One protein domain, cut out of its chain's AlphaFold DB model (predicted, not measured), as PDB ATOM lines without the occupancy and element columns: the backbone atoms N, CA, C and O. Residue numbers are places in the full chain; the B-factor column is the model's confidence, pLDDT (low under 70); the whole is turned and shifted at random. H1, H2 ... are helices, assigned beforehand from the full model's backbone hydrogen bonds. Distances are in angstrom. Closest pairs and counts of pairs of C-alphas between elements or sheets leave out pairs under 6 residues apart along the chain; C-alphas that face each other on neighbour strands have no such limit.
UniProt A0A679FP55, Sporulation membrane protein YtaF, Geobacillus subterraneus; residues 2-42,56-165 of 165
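This is residues 2 to 42 and 56 to 165 of the 165 residues of the protein "Sporulation membrane protein YtaF" of Geobacillus subterraneus (UniProt A0A679FP55). Two helix groups make a loose, open frame: H2 and H7 run side by side in opposite ways, and a gap parts them from a group built on H4, where H1 and H5 meet H4 at a slant within its residues 99 to 107 and H3 meets it at a slant within residues 87 to 94. H5 goes away from H4 along its length and, through the short H6, joins the two groups at one end, while the link from H1 to H2 joins them at the other; residues 56 to 63 stick out with the first part of H3. The printed part has 151 residues with seven named helices, H1 to H7 in chain order, and no named strand; the class is all helix. It is only just loose, close to compact, with a radius of gyration of the C-alphas of 18.1 A and spans of 49 by 36 by 34 A.

H1, residues 2 to 12, touches the hub H4, residues 85 to 107, at residues 100 to 107 of H4 alone; the closest C-alphas, of Gly 8 and Ile 104, are 4.2 A apart, and the tilt of 38 degrees is only just steep, the same way. H4 has a kink of 29 degrees near residue 95. H3, residues 57 to 70, touches H4 with residues 65 to 69 alone, at a steep tilt of 53 degrees; the closest C-alphas are those of Leu 69 and Ala 94, 5.9 A. H5, residues 113 to 138, only just touches H4, with 3 pairs of C-alphas within 8 A, the closest those of Ala 99 and Val 120, 7.7 A. H5 also touches H1, with residues 113 to 117 alone; the closest C-alphas, of Phe 2 and Ala 113, are 5.8 A apart. H2, residues 19 to 40, touches H7, residues 150 to 164, at a shallow tilt of 27 degrees, opposite ways; the closest C-alphas are those of Gly 32 and Gly 152, 4.1 A. H2 is apart from H4 and H5. H6, residues 144 to 147, is close to but not clearly touching H5, and H6 and H7 meet only through their link. Every O i to N i+4 pair is within hydrogen-bond range in H1, H2, H5 and H7, against 9 of 10 in H3 and 17 of 19 in H4; H6 is too short for such a pair.

H1 begins at C-alpha 2, (35.416, -33.823, -9.039). H2 and H4 each measure 31.8 A from first to last C-alpha, H3 19.6 A, H5 35.8 A and H7 21.5 A. H5 ends at C-alpha 138, (51.778, -27.276, 20.789), and H7 at C-alpha 164, (64.225, -21.408, -11.111).

The C-alphas of Ala 57 and Arg 165, the two farthest apart, are 51.7 A apart. Residues 43 to 55 are not printed, and C-alphas 42 and 56 are 31.1 A apart across this cut. The link from H3 to H4, 14 residues, is long. The mean pLDDT of the printed part is 81.0; residues 17 to 21, 42, 56 to 75, 142 and 144 to 145 are under 70.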
ATOM      1  N   PHE A   2      35.838 -33.277  -7.736       88.06
ATOM      2  CA  PHE A   2      35.416 -33.823  -9.039       88.06
ATOM      3  C   PHE A   2      34.901 -32.746 -10.019       88.06
ATOM      4  O   PHE A   2      35.453 -32.572 -11.098       88.06
ATOM      5  N   ALA A   3      33.936 -31.923  -9.591       89.50
ATOM      6  CA  ALA A   3      33.437 -30.800 -10.397       89.50
ATOM      7  C   ALA A   3      34.529 -29.772 -10.752       89.50
ATOM      8  O   ALA A   3      34.537 -29.210 -11.837       89.50
ATOM      9  N   SER A   4      35.476 -29.552  -9.839       90.00
ATOM     10  CA  SER A   4      36.595 -28.628 -10.023       90.00
ATOM     11  C   SER A   4      37.568 -29.106 -11.100       90.00
ATOM     12  O   SER A   4      38.029 -28.295 -11.893       90.00
ATOM     13  N   MET A   5      37.825 -30.415 -11.178       89.81
ATOM     14  CA  MET A   5      38.662 -30.993 -12.228       89.81
ATOM     15  C   MET A   5      38.004 -30.864 -13.602       89.81
ATOM     16  O   MET A   5      38.683 -30.480 -14.542       89.81
ATOM     17  N   HIS A   6      36.688 -31.063 -13.711       88.62
ATOM     18  CA  HIS A   6      35.974 -30.820 -14.972       88.62
ATOM     19  C   HIS A   6      35.990 -29.347 -15.392       88.62
ATOM     20  O   HIS A   6      36.226 -29.036 -16.555       88.62
ATOM     21  N   ILE A   7      35.786 -28.424 -14.446       89.00
ATOM     22  CA  ILE A   7      35.941 -26.985 -14.713       89.00
ATOM     23  C   ILE A   7      37.380 -26.681 -15.152       89.00
ATOM     24  O   ILE A   7      37.600 -25.893 -16.070       89.00
ATOM     25  N   GLY A   8      38.361 -27.321 -14.521       86.69
ATOM     26  CA  GLY A   8      39.769 -27.166 -14.849       86.69
ATOM     27  C   GLY A   8      40.157 -27.745 -16.213       86.69
ATOM     28  O   GLY A   8      40.977 -27.142 -16.891       86.69
ATOM     29  N   GLU A   9      39.563 -28.857 -16.656       85.25
ATOM     30  CA  GLU A   9      39.729 -29.396 -18.020       85.25
ATOM     31  C   GLU A   9      39.224 -28.397 -19.066       85.25
ATOM     32  O   GLU A   9      39.905 -28.130 -20.054       85.25
ATOM     33  N   TRP A  10      38.063 -27.787 -18.814       86.31
ATOM     34  CA  TRP A  10      37.528 -26.722 -19.663       86.31
ATOM     35  C   TRP A  10      38.441 -25.496 -19.693       86.31
ATOM     36  O   TRP A  10      38.697 -24.932 -20.756       86.31
ATOM     37  N   LEU A  11      38.969 -25.095 -18.538       83.00
ATOM     38  CA  LEU A  11      39.877 -23.956 -18.424       83.00
ATOM     39  C   LEU A  11      41.246 -24.228 -19.075       83.00
ATOM     40  O   LEU A  11      41.848 -23.313 -19.634       83.00
ATOM     41  N   ALA A  12      41.714 -25.480 -19.061       78.00
ATOM     42  CA  ALA A  12      42.969 -25.900 -19.684       78.00
ATOM     43  C   ALA A  12      42.998 -25.623 -21.196       78.00
ATOM     44  O   ALA A  12      44.060 -25.348 -21.751       78.00
ATOM     45  N   LEU A  13      41.836 -25.637 -21.855       79.19
ATOM     46  CA  LEU A  13      41.708 -25.325 -23.282       79.19
ATOM     47  C   LEU A  13      41.961 -23.841 -23.595       79.19
ATOM     48  O   LEU A  13      42.278 -23.501 -24.732       79.19
ATOM     49  N   LEU A  14      41.839 -22.964 -22.596       79.19
ATOM     50  CA  LEU A  14      42.014 -21.516 -22.729       79.19
ATOM     51  C   LEU A  14      43.409 -21.038 -22.290       79.19
ATOM     52  O   LEU A  14      43.737 -19.869 -22.488       79.19
ATOM     53  N   LEU A  15      44.229 -21.909 -21.689       73.31
ATOM     54  CA  LEU A  15      45.499 -21.544 -21.053       73.31
ATOM     55  C   LEU A  15      46.721 -21.900 -21.925       73.31
ATOM     56  O   LEU A  15      47.030 -23.076 -22.120       73.31
ATOM     57  N   PRO A  16      47.503 -20.909 -22.397       71.44
ATOM     58  CA  PRO A  16      48.793 -21.165 -23.032       71.44
ATOM     59  C   PRO A  16      49.814 -21.690 -22.005       71.44
ATOM     60  O   PRO A  16      50.066 -21.039 -20.989       71.44
ATOM     61  N   ARG A  17      50.490 -22.815 -22.300       61.59
ATOM     62  CA  ARG A  17      51.482 -23.487 -21.415       61.59
ATOM     63  C   ARG A  17      52.627 -22.594 -20.901       61.59
ATOM     64  O   ARG A  17      53.294 -22.939 -19.931       61.59
ATOM     65  N   GLN A  18      52.894 -21.464 -21.554       62.25
ATOM     66  CA  GLN A  18      53.955 -20.521 -21.173       62.25
ATOM     67  C   GLN A  18      53.540 -19.604 -20.008       62.25
ATOM     68  O   GLN A  18      54.395 -19.178 -19.234       62.25
ATOM     69  N   VAL A  19      52.237 -19.345 -19.838       66.94
ATOM     70  CA  VAL A  19      51.702 -18.450 -18.795       66.94
ATOM     71  C   VAL A  19      51.702 -19.128 -17.416       66.94
ATOM     72  O   VAL A  19      51.851 -18.458 -16.396       66.94
ATOM     73  N   GLU A  20      51.635 -20.462 -17.359       66.12
ATOM     74  CA  GLU A  20      51.518 -21.229 -16.107       66.12
ATOM     75  C   GLU A  20      52.690 -21.054 -15.131       66.12
ATOM     76  O   GLU A  20      52.484 -20.996 -13.915       66.12
ATOM     77  N   ARG A  21      53.934 -20.993 -15.627       67.81
ATOM     78  CA  ARG A  21      55.118 -20.952 -14.745       67.81
ATOM     79  C   ARG A  21      55.318 -19.576 -14.123       67.81
ATOM     80  O   ARG A  21      55.514 -19.470 -12.910       67.81
ATOM     81  N   GLY A  22      55.216 -18.529 -14.941       80.00
ATOM     82  CA  GLY A  22      55.343 -17.145 -14.486       80.00
ATOM     83  C   GLY A  22      54.204 -16.752 -13.549       80.00
ATOM     84  O   GLY A  22      54.444 -16.223 -12.468       80.00
ATOM     85  N   LEU A  23      52.963 -17.096 -13.902       84.50
ATOM     86  CA  LEU A  23      51.802 -16.725 -13.097       84.50
ATOM     87  C   LEU A  23      51.824 -17.391 -11.715       84.50
ATOM     88  O   LEU A  23      51.616 -16.730 -10.700       84.50
ATOM     89  N   ALA A  24      52.124 -18.689 -11.648       82.75
ATOM     90  CA  ALA A  24      52.108 -19.402 -10.377       82.75
ATOM     91  C   ALA A  24      53.246 -18.987  -9.431       82.75
ATOM     92  O   ALA A  24      53.031 -18.936  -8.223       82.75
ATOM     93  N   SER A  25      54.440 -18.690  -9.954       86.31
ATOM     94  CA  SER A  25      55.550 -18.194  -9.123       86.31
ATOM     95  C   SER A  25      55.238 -16.809  -8.550       86.31
ATOM     96  O   SER A  25      55.408 -16.604  -7.347       86.31
ATOM     97  N   VAL A  26      54.679 -15.900  -9.360       89.88
ATOM     98  CA  VAL A  26      54.226 -14.573  -8.906       89.88
ATOM     99  C   VAL A  26      53.150 -14.690  -7.823       89.88
ATOM    100  O   VAL A  26      53.261 -14.036  -6.786       89.88
ATOM    101  N   ILE A  27      52.148 -15.555  -8.014       89.69
ATOM    102  CA  ILE A  27      51.080 -15.774  -7.024       89.69
ATOM    103  C   ILE A  27      51.646 -16.328  -5.707       89.69
ATOM    104  O   ILE A  27      51.300 -15.823  -4.640       89.69
ATOM    105  N   LEU A  28      52.530 -17.333  -5.759       89.56
ATOM    106  CA  LEU A  28      53.115 -17.949  -4.561       89.56
ATOM    107  C   LEU A  28      53.984 -16.970  -3.765       89.56
ATOM    108  O   LEU A  28      53.833 -16.866  -2.546       89.56
ATOM    109  N   ILE A  29      54.864 -16.230  -4.445       90.12
ATOM    110  CA  ILE A  29      55.722 -15.229  -3.798       90.12
ATOM    111  C   ILE A  29      54.865 -14.090  -3.230       90.12
ATOM    112  O   ILE A  29      55.090 -13.674  -2.095       90.12
ATOM    113  N   GLY A  30      53.856 -13.628  -3.977       90.62
ATOM    114  CA  GLY A  30      52.938 -12.575  -3.542       90.62
ATOM    115  C   GLY A  30      52.133 -12.959  -2.298       90.62
ATOM    116  O   GLY A  30      52.160 -12.231  -1.306       90.62
ATOM    117  N   LEU A  31      51.475 -14.124  -2.308       88.88
ATOM    118  CA  LEU A  31      50.712 -14.628  -1.159       88.88
ATOM    119  C   LEU A  31      51.612 -14.921   0.044       88.88
ATOM    120  O   LEU A  31      51.246 -14.600   1.172       88.88
ATOM    121  N   GLY A  32      52.797 -15.491  -0.184       89.19
ATOM    122  CA  GLY A  32      53.762 -15.752   0.879       89.19
ATOM    123  C   GLY A  32      54.276 -14.466   1.528       89.19
ATOM    124  O   GLY A  32      54.281 -14.353   2.754       89.19
ATOM    125  N   GLY A  33      54.630 -13.464   0.717       89.38
ATOM    126  CA  GLY A  33      55.027 -12.138   1.190       89.38
ATOM    127  C   GLY A  33      53.913 -11.438   1.967       89.38
ATOM    128  O   GLY A  33      54.164 -10.908   3.049       89.38
ATOM    129  N   TRP A  34      52.674 -11.501   1.471       86.12
ATOM    130  CA  TRP A  34      51.503 -10.956   2.159       86.12
ATOM    131  C   TRP A  34      51.228 -11.660   3.497       86.12
ATOM    132  O   TRP A  34      51.030 -10.991   4.511       86.12
ATOM    133  N   ALA A  35      51.313 -12.993   3.541       85.75
ATOM    134  CA  ALA A  35      51.150 -13.766   4.770       85.75
ATOM    135  C   ALA A  35      52.219 -13.411   5.816       85.75
ATOM    136  O   ALA A  35      51.902 -13.212   6.989       85.75
ATOM    137  N   VAL A  36      53.483 -13.270   5.400       87.19
ATOM    138  CA  VAL A  36      54.565 -12.826   6.290       87.19
ATOM    139  C   VAL A  36      54.321 -11.388   6.764       87.19
ATOM    140  O   VAL A  36      54.419 -11.117   7.961       87.19
ATOM    141  N   TYR A  37      53.947 -10.478   5.860       86.44
ATOM    142  CA  TYR A  37      53.654  -9.079   6.182       86.44
ATOM    143  C   TYR A  37      52.539  -8.939   7.226       86.44
ATOM    144  O   TYR A  37      52.707  -8.214   8.211       86.44
ATOM    145  N   HIS A  38      51.441  -9.681   7.061       82.12
ATOM    146  CA  HIS A  38      50.321  -9.690   8.001       82.12
ATOM    147  C   HIS A  38      50.759 -10.124   9.413       82.12
ATOM    148  O   HIS A  38      50.389  -9.496  10.409       82.12
ATOM    149  N   VAL A  39      51.626 -11.139   9.519       78.94
ATOM    150  CA  VAL A  39      52.137 -11.608  10.819       78.94
ATOM    151  C   VAL A  39      53.001 -10.547  11.515       78.94
ATOM    152  O   VAL A  39      52.931 -10.416  12.738       78.94
ATOM    153  N   TYR A  40      53.774  -9.751  10.769       78.56
ATOM    154  CA  TYR A  40      54.587  -8.671  11.345       78.56
ATOM    155  C   TYR A  40      53.791  -7.394  11.662       78.56
ATOM    156  O   TYR A  40      54.134  -6.691  12.615       78.56
ATOM    157  N   ARG A  41      52.709  -7.100  10.928       73.88
ATOM    158  CA  ARG A  41      51.888  -5.887  11.113       73.88
ATOM    159  C   ARG A  41      50.705  -6.067  12.079       73.88
ATOM    160  O   ARG A  41      49.872  -5.171  12.192       73.88
ATOM    161  N   SER A  42      50.640  -7.158  12.848       55.88
ATOM    162  CA  SER A  42      49.475  -7.575  13.664       55.88
ATOM    163  C   SER A  42      48.983  -6.607  14.780       55.88
ATOM    164  O   SER A  42      48.236  -7.019  15.671       55.88
ATOM    165  N   SER A  56      20.049  -4.644   7.234       41.22
ATOM    166  CA  SER A  56      19.113  -5.782   7.122       41.22
ATOM    167  C   SER A  56      19.464  -7.088   7.856       41.22
ATOM    168  O   SER A  56      20.573  -7.605   7.804       41.22
ATOM    169  N   ALA A  57      18.462  -7.690   8.507       46.94
ATOM    170  CA  ALA A  57      18.563  -8.930   9.292       46.94
ATOM    171  C   ALA A  57      19.039 -10.162   8.484       46.94
ATOM    172  O   ALA A  57      19.495 -11.152   9.060       46.94
ATOM    173  N   VAL A  58      18.982 -10.100   7.148       48.03
ATOM    174  CA  VAL A  58      19.608 -11.083   6.243       48.03
ATOM    175  C   VAL A  58      21.120 -10.852   6.138       48.03
ATOM    176  O   VAL A  58      21.889 -11.816   6.160       48.03
ATOM    177  N   ALA A  59      21.565  -9.593   6.123       47.88
ATOM    178  CA  ALA A  59      22.979  -9.247   6.156       47.88
ATOM    179  C   ALA A  59      23.625  -9.590   7.495       47.88
ATOM    180  O   ALA A  59      24.786  -9.947   7.486       47.88
ATOM    181  N   GLY A  60      22.903  -9.606   8.621       54.59
ATOM    182  CA  GLY A  60      23.461 -10.098   9.891       54.59
ATOM    183  C   GLY A  60      23.870 -11.582   9.838       54.59
ATOM    184  O   GLY A  60      24.918 -11.971  10.352       54.59
ATOM    185  N   ARG A  61      23.085 -12.422   9.146       54.19
ATOM    186  CA  ARG A  61      23.365 -13.867   8.988       54.19
ATOM    187  C   ARG A  61      24.460 -14.126   7.954       54.19
ATOM    188  O   ARG A  61      25.301 -14.999   8.160       54.19
ATOM    189  N   LEU A  62      24.459 -13.355   6.867       58.41
ATOM    190  CA  LEU A  62      25.539 -13.360   5.879       58.41
ATOM    191  C   LEU A  62      26.828 -12.775   6.462       58.41
ATOM    192  O   LEU A  62      27.891 -13.303   6.183       58.41
ATOM    193  N   SER A  63      26.743 -11.761   7.321       61.38
ATOM    194  CA  SER A  63      27.876 -11.132   8.005       61.38
ATOM    195  C   SER A  63      28.578 -12.137   8.910       61.38
ATOM    196  O   SER A  63      29.787 -12.297   8.789       61.38
ATOM    197  N   GLY A  64      27.836 -12.929   9.696       61.81
ATOM    198  CA  GLY A  64      28.422 -14.024  10.483       61.81
ATOM    199  C   GLY A  64      29.108 -15.094   9.619       61.81
ATOM    200  O   GLY A  64      30.232 -15.499   9.902       61.81
ATOM    201  N   ALA A  65      28.482 -15.509   8.512       65.25
ATOM    202  CA  ALA A  65      29.074 -16.479   7.584       65.25
ATOM    203  C   ALA A  65      30.329 -15.939   6.867       65.25
ATOM    204  O   ALA A  65      31.338 -16.634   6.747       65.25
ATOM    205  N   VAL A  66      30.282 -14.680   6.428       64.06
ATOM    206  CA  VAL A  66      31.397 -13.960   5.800       64.06
ATOM    207  C   VAL A  66      32.519 -13.721   6.808       64.06
ATOM    208  O   VAL A  66      33.688 -13.781   6.439       64.06
ATOM    209  N   GLN A  67      32.199 -13.500   8.082       64.81
ATOM    210  CA  GLN A  67      33.181 -13.322   9.146       64.81
ATOM    211  C   GLN A  67      33.957 -14.613   9.433       64.81
ATOM    212  O   GLN A  67      35.176 -14.541   9.581       64.81
ATOM    213  N   VAL A  68      33.307 -15.785   9.406       65.75
ATOM    214  CA  VAL A  68      34.004 -17.088   9.485       65.75
ATOM    215  C   VAL A  68      34.895 -17.316   8.270       65.75
ATOM    216  O   VAL A  68      36.018 -17.785   8.421       65.75
ATOM    217  N   LEU A  69      34.441 -16.938   7.070       63.12
ATOM    218  CA  LEU A  69      35.272 -17.019   5.865       63.12
ATOM    219  C   LEU A  69      36.479 -16.069   5.924       63.12
ATOM    220  O   LEU A  69      37.562 -16.428   5.471       63.12
ATOM    221  N   LYS A  70      36.306 -14.867   6.492       62.66
ATOM    222  CA  LYS A  70      37.386 -13.884   6.681       62.66
ATOM    223  C   LYS A  70      38.356 -14.287   7.796       62.66
ATOM    224  O   LYS A  70      39.527 -13.927   7.718       62.66
ATOM    225  N   ARG A  71      37.889 -14.980   8.840       65.06
ATOM    226  CA  ARG A  71      38.682 -15.385  10.013       65.06
ATOM    227  C   ARG A  71      38.315 -16.805  10.469       65.06
ATOM    228  O   ARG A  71      37.679 -16.960  11.512       65.06
ATOM    229  N   PRO A  72      38.748 -17.854   9.746       65.31
ATOM    230  CA  PRO A  72      38.437 -19.243  10.105       65.31
ATOM    231  C   PRO A  72      39.046 -19.663  11.455       65.31
ATOM    232  O   PRO A  72      38.538 -20.564  12.116       65.31
ATOM    233  N   GLU A  73      40.096 -18.972  11.908       65.56
ATOM    234  CA  GLU A  73      40.667 -19.093  13.259       65.56
ATOM    235  C   GLU A  73      39.700 -18.702  14.391       65.56
ATOM    236  O   GLU A  73      39.892 -19.119  15.531       65.56
ATOM    237  N   GLN A  74      38.655 -17.933  14.076       66.62
ATOM    238  CA  GLN A  74      37.563 -17.549  14.976       66.62
ATOM    239  C   GLN A  74      36.279 -18.317  14.628       66.62
ATOM    240  O   GLN A  74      35.183 -17.781  14.737       66.62
ATOM    241  N   GLY A  75      36.416 -19.566  14.174       67.25
ATOM    242  CA  GLY A  75      35.298 -20.396  13.723       67.25
ATOM    243  C   GLY A  75      34.242 -20.733  14.786       67.25
ATOM    244  O   GLY A  75      33.197 -21.259  14.426       67.25
ATOM    245  N   ASP A  76      34.505 -20.426  16.059       76.38
ATOM    246  CA  ASP A  76      33.525 -20.406  17.154       76.38
ATOM    247  C   ASP A  76      32.931 -18.986  17.256       76.38
ATOM    248  O   ASP A  76      33.477 -18.108  17.939       76.38
ATOM    249  N   LEU A  77      31.860 -18.737  16.491       70.38
ATOM    250  CA  LEU A  77      31.208 -17.428  16.375       70.38
ATOM    251  C   LEU A  77      30.461 -17.066  17.655       70.38
ATOM    252  O   LEU A  77      30.452 -15.902  18.062       70.38
ATOM    253  N   ASP A  78      29.805 -18.056  18.256       75.50
ATOM    254  CA  ASP A  78      28.980 -17.869  19.446       75.50
ATOM    255  C   ASP A  78      29.766 -18.004  20.760       75.50
ATOM    256  O   ASP A  78      29.223 -17.720  21.832       75.50
ATOM    257  N   ARG A  79      31.063 -18.336  20.681       74.81
ATOM    258  CA  ARG A  79      31.973 -18.533  21.822       74.81
ATOM    259  C   ARG A  79      31.446 -19.571  22.807       74.81
ATOM    260  O   ARG A  79      31.731 -19.487  24.007       74.81
ATOM    261  N   SER A  80      30.679 -20.540  22.318       78.06
ATOM    262  CA  SER A  80      30.138 -21.626  23.135       78.06
ATOM    263  C   SER A  80      31.217 -22.619  23.572       78.06
ATOM    264  O   SER A  80      30.979 -23.438  24.463       78.06
ATOM    265  N   GLY A  81      32.409 -22.562  22.966       76.75
ATOM    266  CA  GLY A  81      33.477 -23.535  23.177       76.75
ATOM    267  C   GLY A  81      33.250 -24.849  22.425       76.75
ATOM    268  O   GLY A  81      34.029 -25.792  22.595       76.75
ATOM    269  N   THR A  82      32.211 -24.927  21.588       81.75
ATOM    270  CA  THR A  82      31.905 -26.081  20.736       81.75
ATOM    271  C   THR A  82      31.611 -25.632  19.313       81.75
ATOM    272  O   THR A  82      31.021 -24.587  19.108       81.75
ATOM    273  N   ILE A  83      32.002 -26.433  18.321       83.38
ATOM    274  CA  ILE A  83      31.704 -26.123  16.919       83.38
ATOM    275  C   ILE A  83      30.316 -26.672  16.588       83.38
ATOM    276  O   ILE A  83      30.118 -27.891  16.529       83.38
ATOM    277  N   SER A  84      29.357 -25.779  16.358       87.19
ATOM    278  CA  SER A  84      28.014 -26.137  15.901       87.19
ATOM    279  C   SER A  84      28.034 -26.709  14.476       87.19
ATOM    280  O   SER A  84      28.972 -26.514  13.700       87.19
ATOM    281  N   GLN A  85      26.955 -27.384  14.068       86.00
ATOM    282  CA  GLN A  85      26.842 -27.939  12.708       86.00
ATOM    283  C   GLN A  85      26.996 -26.870  11.609       86.00
ATOM    284  O   GLN A  85      27.530 -27.151  10.538       86.00
ATOM    285  N   LYS A  86      26.532 -25.640  11.870       84.06
ATOM    286  CA  LYS A  86      26.590 -24.532  10.906       84.06
ATOM    287  C   LYS A  86      28.001 -23.963  10.789       84.06
ATOM    288  O   LYS A  86      28.459 -23.718   9.678       84.06
ATOM    289  N   GLU A  87      28.699 -23.800  11.907       82.94
ATOM    290  CA  GLU A  87      30.100 -23.359  11.923       82.94
ATOM    291  C   GLU A  87      31.013 -24.395  11.272       82.94
ATOM    292  O   GLU A  87      31.842 -24.047  10.433       82.94
ATOM    293  N   ALA A  88      30.795 -25.682  11.563       87.50
ATOM    294  CA  ALA A  88      31.517 -26.772  10.915       87.50
ATOM    295  C   ALA A  88      31.332 -26.758   9.390       87.50
ATOM    296  O   ALA A  88      32.297 -26.966   8.654       87.50
ATOM    297  N   LEU A  89      30.114 -26.474   8.906       88.06
ATOM    298  CA  LEU A  89      29.842 -26.346   7.475       88.06
ATOM    299  C   LEU A  89      30.600 -25.161   6.857       88.06
ATOM    300  O   LEU A  89      31.189 -25.313   5.790       88.06
ATOM    301  N   LEU A  90      30.624 -24.001   7.521       84.88
ATOM    302  CA  LEU A  90      31.324 -22.805   7.036       84.88
ATOM    303  C   LEU A  90      32.844 -22.992   6.994       84.88
ATOM    304  O   LEU A  90      33.471 -22.692   5.979       84.88
ATOM    305  N   ILE A  91      33.433 -23.535   8.062       85.25
ATOM    306  CA  ILE A  91      34.867 -23.860   8.113       85.25
ATOM    307  C   ILE A  91      35.199 -24.915   7.052       85.25
ATOM    308  O   ILE A  91      36.207 -24.803   6.355       85.25
ATOM    309  N   GLY A  92      34.334 -25.921   6.889       88.88
ATOM    310  CA  GLY A  92      34.469 -26.938   5.851       88.88
ATOM    311  C   GLY A  92      34.437 -26.344   4.441       88.88
ATOM    312  O   GLY A  92      35.257 -26.724   3.607       88.88
ATOM    313  N   LEU A  93      33.556 -25.372   4.184       87.38
ATOM    314  CA  LEU A  93      33.520 -24.639   2.917       87.38
ATOM    315  C   LEU A  93      34.805 -23.834   2.691       87.38
ATOM    316  O   LEU A  93      35.378 -23.946   1.608       87.38
ATOM    317  N   ALA A  94      35.297 -23.109   3.700       85.44
ATOM    318  CA  ALA A  94      36.556 -22.364   3.606       85.44
ATOM    319  C   ALA A  94      37.748 -23.287   3.292       85.44
ATOM    320  O   ALA A  94      38.545 -22.999   2.400       85.44
ATOM    321  N   LEU A  95      37.836 -24.443   3.960       86.19
ATOM    322  CA  LEU A  95      38.872 -25.441   3.687       86.19
ATOM    323  C   LEU A  95      38.714 -26.083   2.300       86.19
ATOM    324  O   LEU A  95      39.702 -26.400   1.639       86.19
ATOM    325  N   SER A  96      37.480 -26.263   1.821       89.88
ATOM    326  CA  SER A  96      37.227 -26.865   0.508       89.88
ATOM    327  C   SER A  96      37.709 -26.004  -0.665       89.88
ATOM    328  O   SER A  96      37.966 -26.551  -1.738       89.88
ATOM    329  N   THR A  97      37.870 -24.687  -0.473       87.88
ATOM    330  CA  THR A  97      38.404 -23.769  -1.491       87.88
ATOM    331  C   THR A  97      39.850 -24.106  -1.867       87.88
ATOM    332  O   THR A  97      40.202 -24.029  -3.043       87.88
ATOM    333  N   ASP A  98      40.668 -24.568  -0.918       87.38
ATOM    334  CA  ASP A  98      42.036 -25.031  -1.197       87.38
ATOM    335  C   ASP A  98      42.028 -26.302  -2.067       87.38
ATOM    336  O   ASP A  98      42.639 -26.354  -3.138       87.38
ATOM    337  N   ALA A  99      41.206 -27.289  -1.694       90.56
ATOM    338  CA  ALA A  99      41.017 -28.511  -2.478       90.56
ATOM    339  C   ALA A  99      40.382 -28.245  -3.859       90.56
ATOM    340  O   ALA A  99      40.586 -29.007  -4.807       90.56
ATOM    341  N   PHE A 100      39.603 -27.168  -3.992       91.06
ATOM    342  CA  PHE A 100      39.093 -26.686  -5.273       91.06
ATOM    343  C   PHE A 100      40.221 -26.105  -6.144       91.06
ATOM    344  O   PHE A 100      40.314 -26.447  -7.319       91.06
ATOM    345  N   GLY A 101      41.131 -25.303  -5.586       89.38
ATOM    346  CA  GLY A 101      42.321 -24.841  -6.312       89.38
ATOM    347  C   GLY A 101      43.225 -25.997  -6.760       89.38
ATOM    348  O   GLY A 101      43.671 -26.037  -7.913       89.38
ATOM    349  N   ALA A 102      43.432 -26.987  -5.885       89.62
ATOM    350  CA  ALA A 102      44.171 -28.208  -6.203       89.62
ATOM    351  C   ALA A 102      43.484 -29.038  -7.304       89.62
ATOM    352  O   ALA A 102      44.163 -29.559  -8.186       89.62
ATOM    353  N   GLY A 103      42.148 -29.115  -7.295       91.31
ATOM    354  CA  GLY A 103      41.354 -29.777  -8.333       91.31
ATOM    355  C   GLY A 103      41.593 -29.178  -9.721       91.31
ATOM    356  O   GLY A 103      42.005 -29.908 -10.622       91.31
ATOM    357  N   ILE A 104      41.448 -27.857  -9.871       89.25
ATOM    358  CA  ILE A 104      41.749 -27.151 -11.134       89.25
ATOM    359  C   ILE A 104      43.217 -27.346 -11.533       89.25
ATOM    360  O   ILE A 104      43.527 -27.604 -12.688       89.25
ATOM    361  N   SER A 105      44.143 -27.254 -10.581       86.50
ATOM    362  CA  SER A 105      45.572 -27.407 -10.884       86.50
ATOM    363  C   SER A 105      45.914 -28.829 -11.347       86.50
ATOM    364  O   SER A 105      46.785 -29.026 -12.189       86.50
ATOM    365  N   SER A 106      45.222 -29.835 -10.808       88.19
ATOM    366  CA  SER A 106      45.448 -31.248 -11.123       88.19
ATOM    367  C   SER A 106      44.856 -31.696 -12.458       88.19
ATOM    368  O   SER A 106      45.386 -32.628 -13.062       88.19
ATOM    369  N   SER A 107      43.802 -31.039 -12.956       87.12
ATOM    370  CA  SER A 107      43.234 -31.359 -14.273       87.12
ATOM    371  C   SER A 107      44.202 -31.030 -15.408       87.12
ATOM    372  O   SER A 107      44.243 -31.743 -16.405       87.12
ATOM    373  N   LEU A 108      45.059 -30.022 -15.222       82.38
ATOM    374  CA  LEU A 108      46.150 -29.690 -16.149       82.38
ATOM    375  C   LEU A 108      47.152 -30.852 -16.291       82.38
ATOM    376  O   LEU A 108      47.778 -31.032 -17.336       82.38
ATOM    377  N   LEU A 109      47.259 -31.693 -15.257       83.25
ATOM    378  CA  LEU A 109      48.096 -32.894 -15.231       83.25
ATOM    379  C   LEU A 109      47.366 -34.156 -15.733       83.25
ATOM    380  O   LEU A 109      47.962 -35.229 -15.707       83.25
ATOM    381  N   HIS A 110      46.114 -34.043 -16.198       82.19
ATOM    382  CA  HIS A 110      45.299 -35.147 -16.734       82.19
ATOM    383  C   HIS A 110      45.168 -36.343 -15.769       82.19
ATOM    384  O   HIS A 110      45.153 -37.505 -16.178       82.19
ATOM    385  N   LEU A 111      45.101 -36.064 -14.463       85.50
ATOM    386  CA  LEU A 111      44.963 -37.099 -13.440       85.50
ATOM    387  C   LEU A 111      43.528 -37.658 -13.390       85.50
ATOM    388  O   LEU A 111      42.568 -36.906 -13.563       85.50
ATOM    389  N   PRO A 112      43.346 -38.959 -13.082       87.94
ATOM    390  CA  PRO A 112      42.021 -39.560 -12.967       87.94
ATOM    391  C   PRO A 112      41.229 -38.939 -11.808       87.94
ATOM    392  O   PRO A 112      41.609 -39.054 -10.638       87.94
ATOM    393  N   ALA A 113      40.096 -38.309 -12.135       86.88
ATOM    394  CA  ALA A 113      39.363 -37.454 -11.205       86.88
ATOM    395  C   ALA A 113      38.852 -38.173  -9.949       86.88
ATOM    396  O   ALA A 113      38.956 -37.642  -8.843       86.88
ATOM    397  N   LEU A 114      38.326 -39.391 -10.100       89.25
ATOM    398  CA  LEU A 114      37.764 -40.147  -8.980       89.25
ATOM    399  C   LEU A 114      38.850 -40.572  -7.978       89.25
ATOM    400  O   LEU A 114      38.721 -40.325  -6.780       89.25
ATOM    401  N   SER A 115      39.939 -41.171  -8.468       89.75
ATOM    402  CA  SER A 115      41.039 -41.657  -7.628       89.75
ATOM    403  C   SER A 115      41.746 -40.511  -6.908       89.75
ATOM    404  O   SER A 115      42.017 -40.611  -5.712       89.75
ATOM    405  N   PHE A 116      41.997 -39.402  -7.610       91.25
ATOM    406  CA  PHE A 116      42.654 -38.236  -7.023       91.25
ATOM    407  C   PHE A 116      41.765 -37.549  -5.975       91.25
ATOM    408  O   PHE A 116      42.245 -37.205  -4.894       91.25
ATOM    409  N   ALA A 117      40.456 -37.430  -6.230       91.12
ATOM    410  CA  ALA A 117      39.509 -36.873  -5.263       91.12
ATOM    411  C   ALA A 117      39.402 -37.711  -3.980       91.12
ATOM    412  O   ALA A 117      39.405 -37.147  -2.883       91.12
ATOM    413  N   LEU A 118      39.335 -39.042  -4.101       92.69
ATOM    414  CA  LEU A 118      39.308 -39.937  -2.939       92.69
ATOM    415  C   LEU A 118      40.599 -39.837  -2.126       92.69
ATOM    416  O   LEU A 118      40.539 -39.764  -0.897       92.69
ATOM    417  N   LEU A 119      41.750 -39.782  -2.802       93.00
ATOM    418  CA  LEU A 119      43.049 -39.652  -2.152       93.00
ATOM    419  C   LEU A 119      43.139 -38.340  -1.369       93.00
ATOM    420  O   LEU A 119      43.379 -38.360  -0.165       93.00
ATOM    421  N   VAL A 120      42.877 -37.205  -2.018       92.25
ATOM    422  CA  VAL A 120      42.952 -35.890  -1.366       92.25
ATOM    423  C   VAL A 120      41.937 -35.775  -0.231       92.25
ATOM    424  O   VAL A 120      42.284 -35.263   0.832       92.25
ATOM    425  N   GLY A 121      40.723 -36.307  -0.393       92.31
ATOM    426  CA  GLY A 121      39.731 -36.366   0.683       92.31
ATOM    427  C   GLY A 121      40.221 -37.150   1.907       92.31
ATOM    428  O   GLY A 121      40.135 -36.656   3.032       92.31
ATOM    429  N   SER A 122      40.798 -38.336   1.691       93.75
ATOM    430  CA  SER A 122      41.390 -39.164   2.755       93.75
ATOM    431  C   SER A 122      42.548 -38.445   3.458       93.75
ATOM    432  O   SER A 122      42.559 -38.346   4.690       93.75
ATOM    433  N   PHE A 123      43.474 -37.864   2.691       94.31
ATOM    434  CA  PHE A 123      44.611 -37.121   3.231       94.31
ATOM    435  C   PHE A 123      44.169 -35.885   4.007       94.31
ATOM    436  O   PHE A 123      44.704 -35.620   5.076       94.31
ATOM    437  N   THR A 124      43.162 -35.163   3.519       92.50
ATOM    438  CA  THR A 124      42.609 -33.984   4.198       92.50
ATOM    439  C   THR A 124      42.034 -34.378   5.553       92.50
ATOM    440  O   THR A 124      42.375 -33.777   6.567       92.50
ATOM    441  N   LEU A 125      41.235 -35.449   5.612       92.50
ATOM    442  CA  LEU A 125      40.700 -35.966   6.874       92.50
ATOM    443  C   LEU A 125      41.815 -36.405   7.834       92.50
ATOM    444  O   LEU A 125      41.784 -36.048   9.014       92.50
ATOM    445  N   ALA A 126      42.813 -37.139   7.340       95.38
ATOM    446  CA  ALA A 126      43.945 -37.587   8.146       95.38
ATOM    447  C   ALA A 126      44.768 -36.403   8.684       95.38
ATOM    448  O   ALA A 126      45.048 -36.335   9.884       95.38
ATOM    449  N   LEU A 127      45.100 -35.435   7.829       93.62
ATOM    450  CA  LEU A 127      45.877 -34.251   8.188       93.62
ATOM    451  C   LEU A 127      45.123 -33.328   9.138       93.62
ATOM    452  O   LEU A 127      45.743 -32.805  10.058       93.62
ATOM    453  N   ILE A 128      43.804 -33.172   8.997       91.94
ATOM    454  CA  ILE A 128      42.998 -32.440   9.984       91.94
ATOM    455  C   ILE A 128      43.107 -33.122  11.350       91.94
ATOM    456  O   ILE A 128      43.369 -32.458  12.352       91.94
ATOM    457  N   ARG A 129      42.950 -34.453  11.418       92.44
ATOM    458  CA  ARG A 129      43.041 -35.192  12.691       92.44
ATOM    459  C   ARG A 129      44.414 -35.038  13.343       92.44
ATOM    460  O   ARG A 129      44.493 -34.759  14.542       92.44
ATOM    461  N   VAL A 130      45.479 -35.194  12.561       94.19
ATOM    462  CA  VAL A 130      46.862 -35.039  13.031       94.19
ATOM    463  C   VAL A 130      47.131 -33.589  13.436       94.19
ATOM    464  O   VAL A 130      47.591 -33.344  14.548       94.19
ATOM    465  N   GLY A 131      46.761 -32.624  12.597       90.12
ATOM    466  CA  GLY A 131      46.931 -31.192  12.836       90.12
ATOM    467  C   GLY A 131      46.214 -30.706  14.094       90.12
ATOM    468  O   GLY A 131      46.811 -29.992  14.894       90.12
ATOM    469  N   LEU A 132      44.983 -31.164  14.347       88.12
ATOM    470  CA  LEU A 132      44.253 -30.866  15.587       88.12
ATOM    471  C   LEU A 132      44.923 -31.486  16.820       88.12
ATOM    472  O   LEU A 132      44.905 -30.899  17.904       88.12
ATOM    473  N   SER A 133      45.508 -32.678  16.689       89.25
ATOM    474  CA  SER A 133      46.262 -33.308  17.778       89.25
ATOM    475  C   SER A 133      47.539 -32.522  18.095       89.25
ATOM    476  O   SER A 133      47.759 -32.131  19.245       89.25
ATOM    477  N   LEU A 134      48.335 -32.205  17.067       88.06
ATOM    478  CA  LEU A 134      49.561 -31.418  17.204       88.06
ATOM    479  C   LEU A 134      49.272 -30.005  17.715       88.06
ATOM    480  O   LEU A 134      49.970 -29.535  18.606       88.06
ATOM    481  N   GLY A 135      48.223 -29.352  17.215       86.38
ATOM    482  CA  GLY A 135      47.812 -28.021  17.658       86.38
ATOM    483  C   GLY A 135      47.452 -27.988  19.143       86.38
ATOM    484  O   GLY A 135      47.875 -27.080  19.857       86.38
ATOM    485  N   ARG A 136      46.753 -29.016  19.650       83.50
ATOM    486  CA  ARG A 136      46.441 -29.144  21.087       83.50
ATOM    487  C   ARG A 136      47.677 -29.391  21.951       83.50
ATOM    488  O   ARG A 136      47.713 -28.931  23.090       83.50
ATOM    489  N   LEU A 137      48.672 -30.115  21.441       84.69
ATOM    490  CA  LEU A 137      49.923 -30.352  22.163       84.69
ATOM    491  C   LEU A 137      50.817 -29.101  22.159       84.69
ATOM    492  O   LEU A 137      51.364 -28.717  23.193       84.69
ATOM    493  N   ALA A 138      50.923 -28.437  21.007       81.88
ATOM    494  CA  ALA A 138      51.778 -27.276  20.789       81.88
ATOM    495  C   ALA A 138      51.215 -25.980  21.392       81.88
ATOM    496  O   ALA A 138      52.006 -25.103  21.748       81.88
ATOM    497  N   SER A 139      49.892 -25.869  21.590       76.19
ATOM    498  CA  SER A 139      49.238 -24.699  22.209       76.19
ATOM    499  C   SER A 139      49.782 -24.352  23.598       76.19
ATOM    500  O   SER A 139      49.747 -23.193  24.005       76.19
ATOM    501  N   LYS A 140      50.356 -25.333  24.305       73.88
ATOM    502  CA  LYS A 140      50.983 -25.150  25.622       73.88
ATOM    503  C   LYS A 140      52.364 -24.487  25.560       73.88
ATOM    504  O   LYS A 140      52.916 -24.121  26.595       73.88
ATOM    505  N   THR A 141      52.942 -24.322  24.370       76.50
ATOM    506  CA  THR A 141      54.303 -23.806  24.178       76.50
ATOM    507  C   THR A 141      54.300 -22.403  23.560       76.50
ATOM    508  O   THR A 141      53.517 -22.091  22.664       76.50
ATOM    509  N   LYS A 142      55.240 -21.537  23.975       69.44
ATOM    510  CA  LYS A 142      55.420 -20.182  23.400       69.44
ATOM    511  C   LYS A 142      55.847 -20.185  21.916       69.44
ATOM    512  O   LYS A 142      55.915 -19.122  21.300       69.44
ATOM    513  N   ILE A 143      56.108 -21.361  21.338       72.50
ATOM    514  CA  ILE A 143      56.520 -21.571  19.941       72.50
ATOM    515  C   ILE A 143      55.401 -21.179  18.961       72.50
ATOM    516  O   ILE A 143      55.687 -20.736  17.848       72.50
ATOM    517  N   MET A 144      54.138 -21.214  19.397       68.38
ATOM    518  CA  MET A 144      52.977 -20.916  18.549       68.38
ATOM    519  C   MET A 144      52.981 -19.512  17.932       68.38
ATOM    520  O   MET A 144      52.495 -19.342  16.820       68.38
ATOM    521  N   LYS A 145      53.592 -18.508  18.585       66.00
ATOM    522  CA  LYS A 145      53.714 -17.161  17.992       66.00
ATOM    523  C   LYS A 145      54.627 -17.129  16.763       66.00
ATOM    524  O   LYS A 145      54.382 -16.339  15.861       66.00
ATOM    525  N   LYS A 146      55.665 -17.974  16.714       70.44
ATOM    526  CA  LYS A 146      56.566 -18.077  15.551       70.44
ATOM    527  C   LYS A 146      56.012 -19.010  14.474       70.44
ATOM    528  O   LYS A 146      56.303 -18.809  13.300       70.44
ATOM    529  N   ALA A 147      55.183 -19.983  14.858       77.06
ATOM    530  CA  ALA A 147      54.568 -20.929  13.930       77.06
ATOM    531  C   ALA A 147      53.713 -20.244  12.846       77.06
ATOM    532  O   ALA A 147      53.656 -20.738  11.726       77.06
ATOM    533  N   ASN A 148      53.131 -19.073  13.134       75.44
ATOM    534  CA  ASN A 148      52.302 -18.342  12.171       75.44
ATOM    535  C   ASN A 148      53.081 -17.793  10.957       75.44
ATOM    536  O   ASN A 148      52.482 -17.524   9.924       75.44
ATOM    537  N   VAL A 149      54.412 -17.653  11.051       82.06
ATOM    538  CA  VAL A 149      55.267 -17.209   9.927       82.06
ATOM    539  C   VAL A 149      55.588 -18.363   8.967       82.06
ATOM    540  O   VAL A 149      55.892 -18.137   7.796       82.06
ATOM    541  N   VAL A 150      55.511 -19.611   9.445       86.81
ATOM    542  CA  VAL A 150      55.957 -20.800   8.705       86.81
ATOM    543  C   VAL A 150      55.221 -20.973   7.369       86.81
ATOM    544  O   VAL A 150      55.914 -21.145   6.366       86.81
ATOM    545  N   PRO A 151      53.877 -20.872   7.284       84.88
ATOM    546  CA  PRO A 151      53.175 -21.029   6.010       84.88
ATOM    547  C   PRO A 151      53.611 -19.996   4.965       84.88
ATOM    548  O   PRO A 151      53.883 -20.355   3.822       84.88
ATOM    549  N   GLY A 152      53.754 -18.727   5.364       86.94
ATOM    550  CA  GLY A 152      54.194 -17.657   4.465       86.94
ATOM    551  C   GLY A 152      55.609 -17.891   3.933       86.94
ATOM    552  O   GLY A 152      55.852 -17.752   2.736       86.94
ATOM    553  N   PHE A 153      56.526 -18.340   4.794       89.62
ATOM    554  CA  PHE A 153      57.881 -18.694   4.374       89.62
ATOM    555  C   PHE A 153      57.898 -19.879   3.394       89.62
ATOM    556  O   PHE A 153      58.581 -19.819   2.372       89.62
ATOM    557  N   VAL A 154      57.111 -20.928   3.660       91.94
ATOM    558  CA  VAL A 154      56.987 -22.092   2.765       91.94
ATOM    559  C   VAL A 154      56.481 -21.677   1.379       91.94
ATOM    560  O   VAL A 154      57.034 -22.131   0.379       91.94
ATOM    561  N   LEU A 155      55.494 -20.777   1.298       89.56
ATOM    562  CA  LEU A 155      54.980 -20.261   0.023       89.56
ATOM    563  C   LEU A 155      56.042 -19.491  -0.773       89.56
ATOM    564  O   LEU A 155      56.180 -19.719  -1.976       89.56
ATOM    565  N   ILE A 156      56.824 -18.631  -0.112       89.75
ATOM    566  CA  ILE A 156      57.921 -17.895  -0.760       89.75
ATOM    567  C   ILE A 156      58.949 -18.881  -1.317       89.75
ATOM    568  O   ILE A 156      59.316 -18.784  -2.487       89.75
ATOM    569  N   VAL A 157      59.381 -19.857  -0.511       92.19
ATOM    570  CA  VAL A 157      60.360 -20.866  -0.942       92.19
ATOM    571  C   VAL A 157      59.834 -21.661  -2.138       92.19
ATOM    572  O   VAL A 157      60.547 -21.800  -3.130       92.19
ATOM    573  N   LEU A 158      58.583 -22.131  -2.096       89.50
ATOM    574  CA  LEU A 158      57.963 -22.847  -3.217       89.50
ATOM    575  C   LEU A 158      57.878 -21.987  -4.485       89.50
ATOM    576  O   LEU A 158      58.166 -22.477  -5.579       89.50
ATOM    577  N   GLY A 159      57.518 -20.709  -4.350       88.75
ATOM    578  CA  GLY A 159      57.450 -19.773  -5.469       88.75
ATOM    579  C   GLY A 159      58.816 -19.514  -6.107       88.75
ATOM    580  O   GLY A 159      58.932 -19.538  -7.331       88.75
ATOM    581  N   VAL A 160      59.857 -19.353  -5.286       89.75
ATOM    582  CA  VAL A 160      61.243 -19.189  -5.747       89.75
ATOM    583  C   VAL A 160      61.739 -20.455  -6.447       89.75
ATOM    584  O   VAL A 160      62.287 -20.369  -7.542       89.75
ATOM    585  N   VAL A 161      61.500 -21.642  -5.877       90.62
ATOM    586  CA  VAL A 161      61.879 -22.916  -6.515       90.62
ATOM    587  C   VAL A 161      61.219 -23.061  -7.889       90.62
ATOM    588  O   VAL A 161      61.894 -23.438  -8.843       90.62
ATOM    589  N   LYS A 162      59.935 -22.708  -8.010       85.31
ATOM    590  CA  LYS A 162      59.190 -22.748  -9.280       85.31
ATOM    591  C   LYS A 162      59.640 -21.682 -10.289       85.31
ATOM    592  O   LYS A 162      59.402 -21.831 -11.481       85.31
ATOM    593  N   LEU A 163      60.266 -20.598  -9.828       84.44
ATOM    594  CA  LEU A 163      60.851 -19.590 -10.712       84.44
ATOM    595  C   LEU A 163      62.138 -20.104 -11.373       84.44
ATOM    596  O   LEU A 163      62.389 -19.809 -12.538       84.44
ATOM    597  N   PHE A 164      62.943 -20.877 -10.635       82.00
ATOM    598  CA  PHE A 164      64.225 -21.408 -11.111       82.00
ATOM    599  C   PHE A 164      64.129 -22.766 -11.825       82.00
ATOM    600  O   PHE A 164      65.089 -23.157 -12.492       82.00
ATOM    601  N   ARG A 165      63.015 -23.493 -11.689       73.50
ATOM    602  CA  ARG A 165      62.805 -24.828 -12.266       73.50
ATOM    603  C   ARG A 165      61.467 -24.916 -12.996       73.50
ATOM    604  O   ARG A 165      61.487 -25.260 -14.200       73.50
TER     605      ARG A 165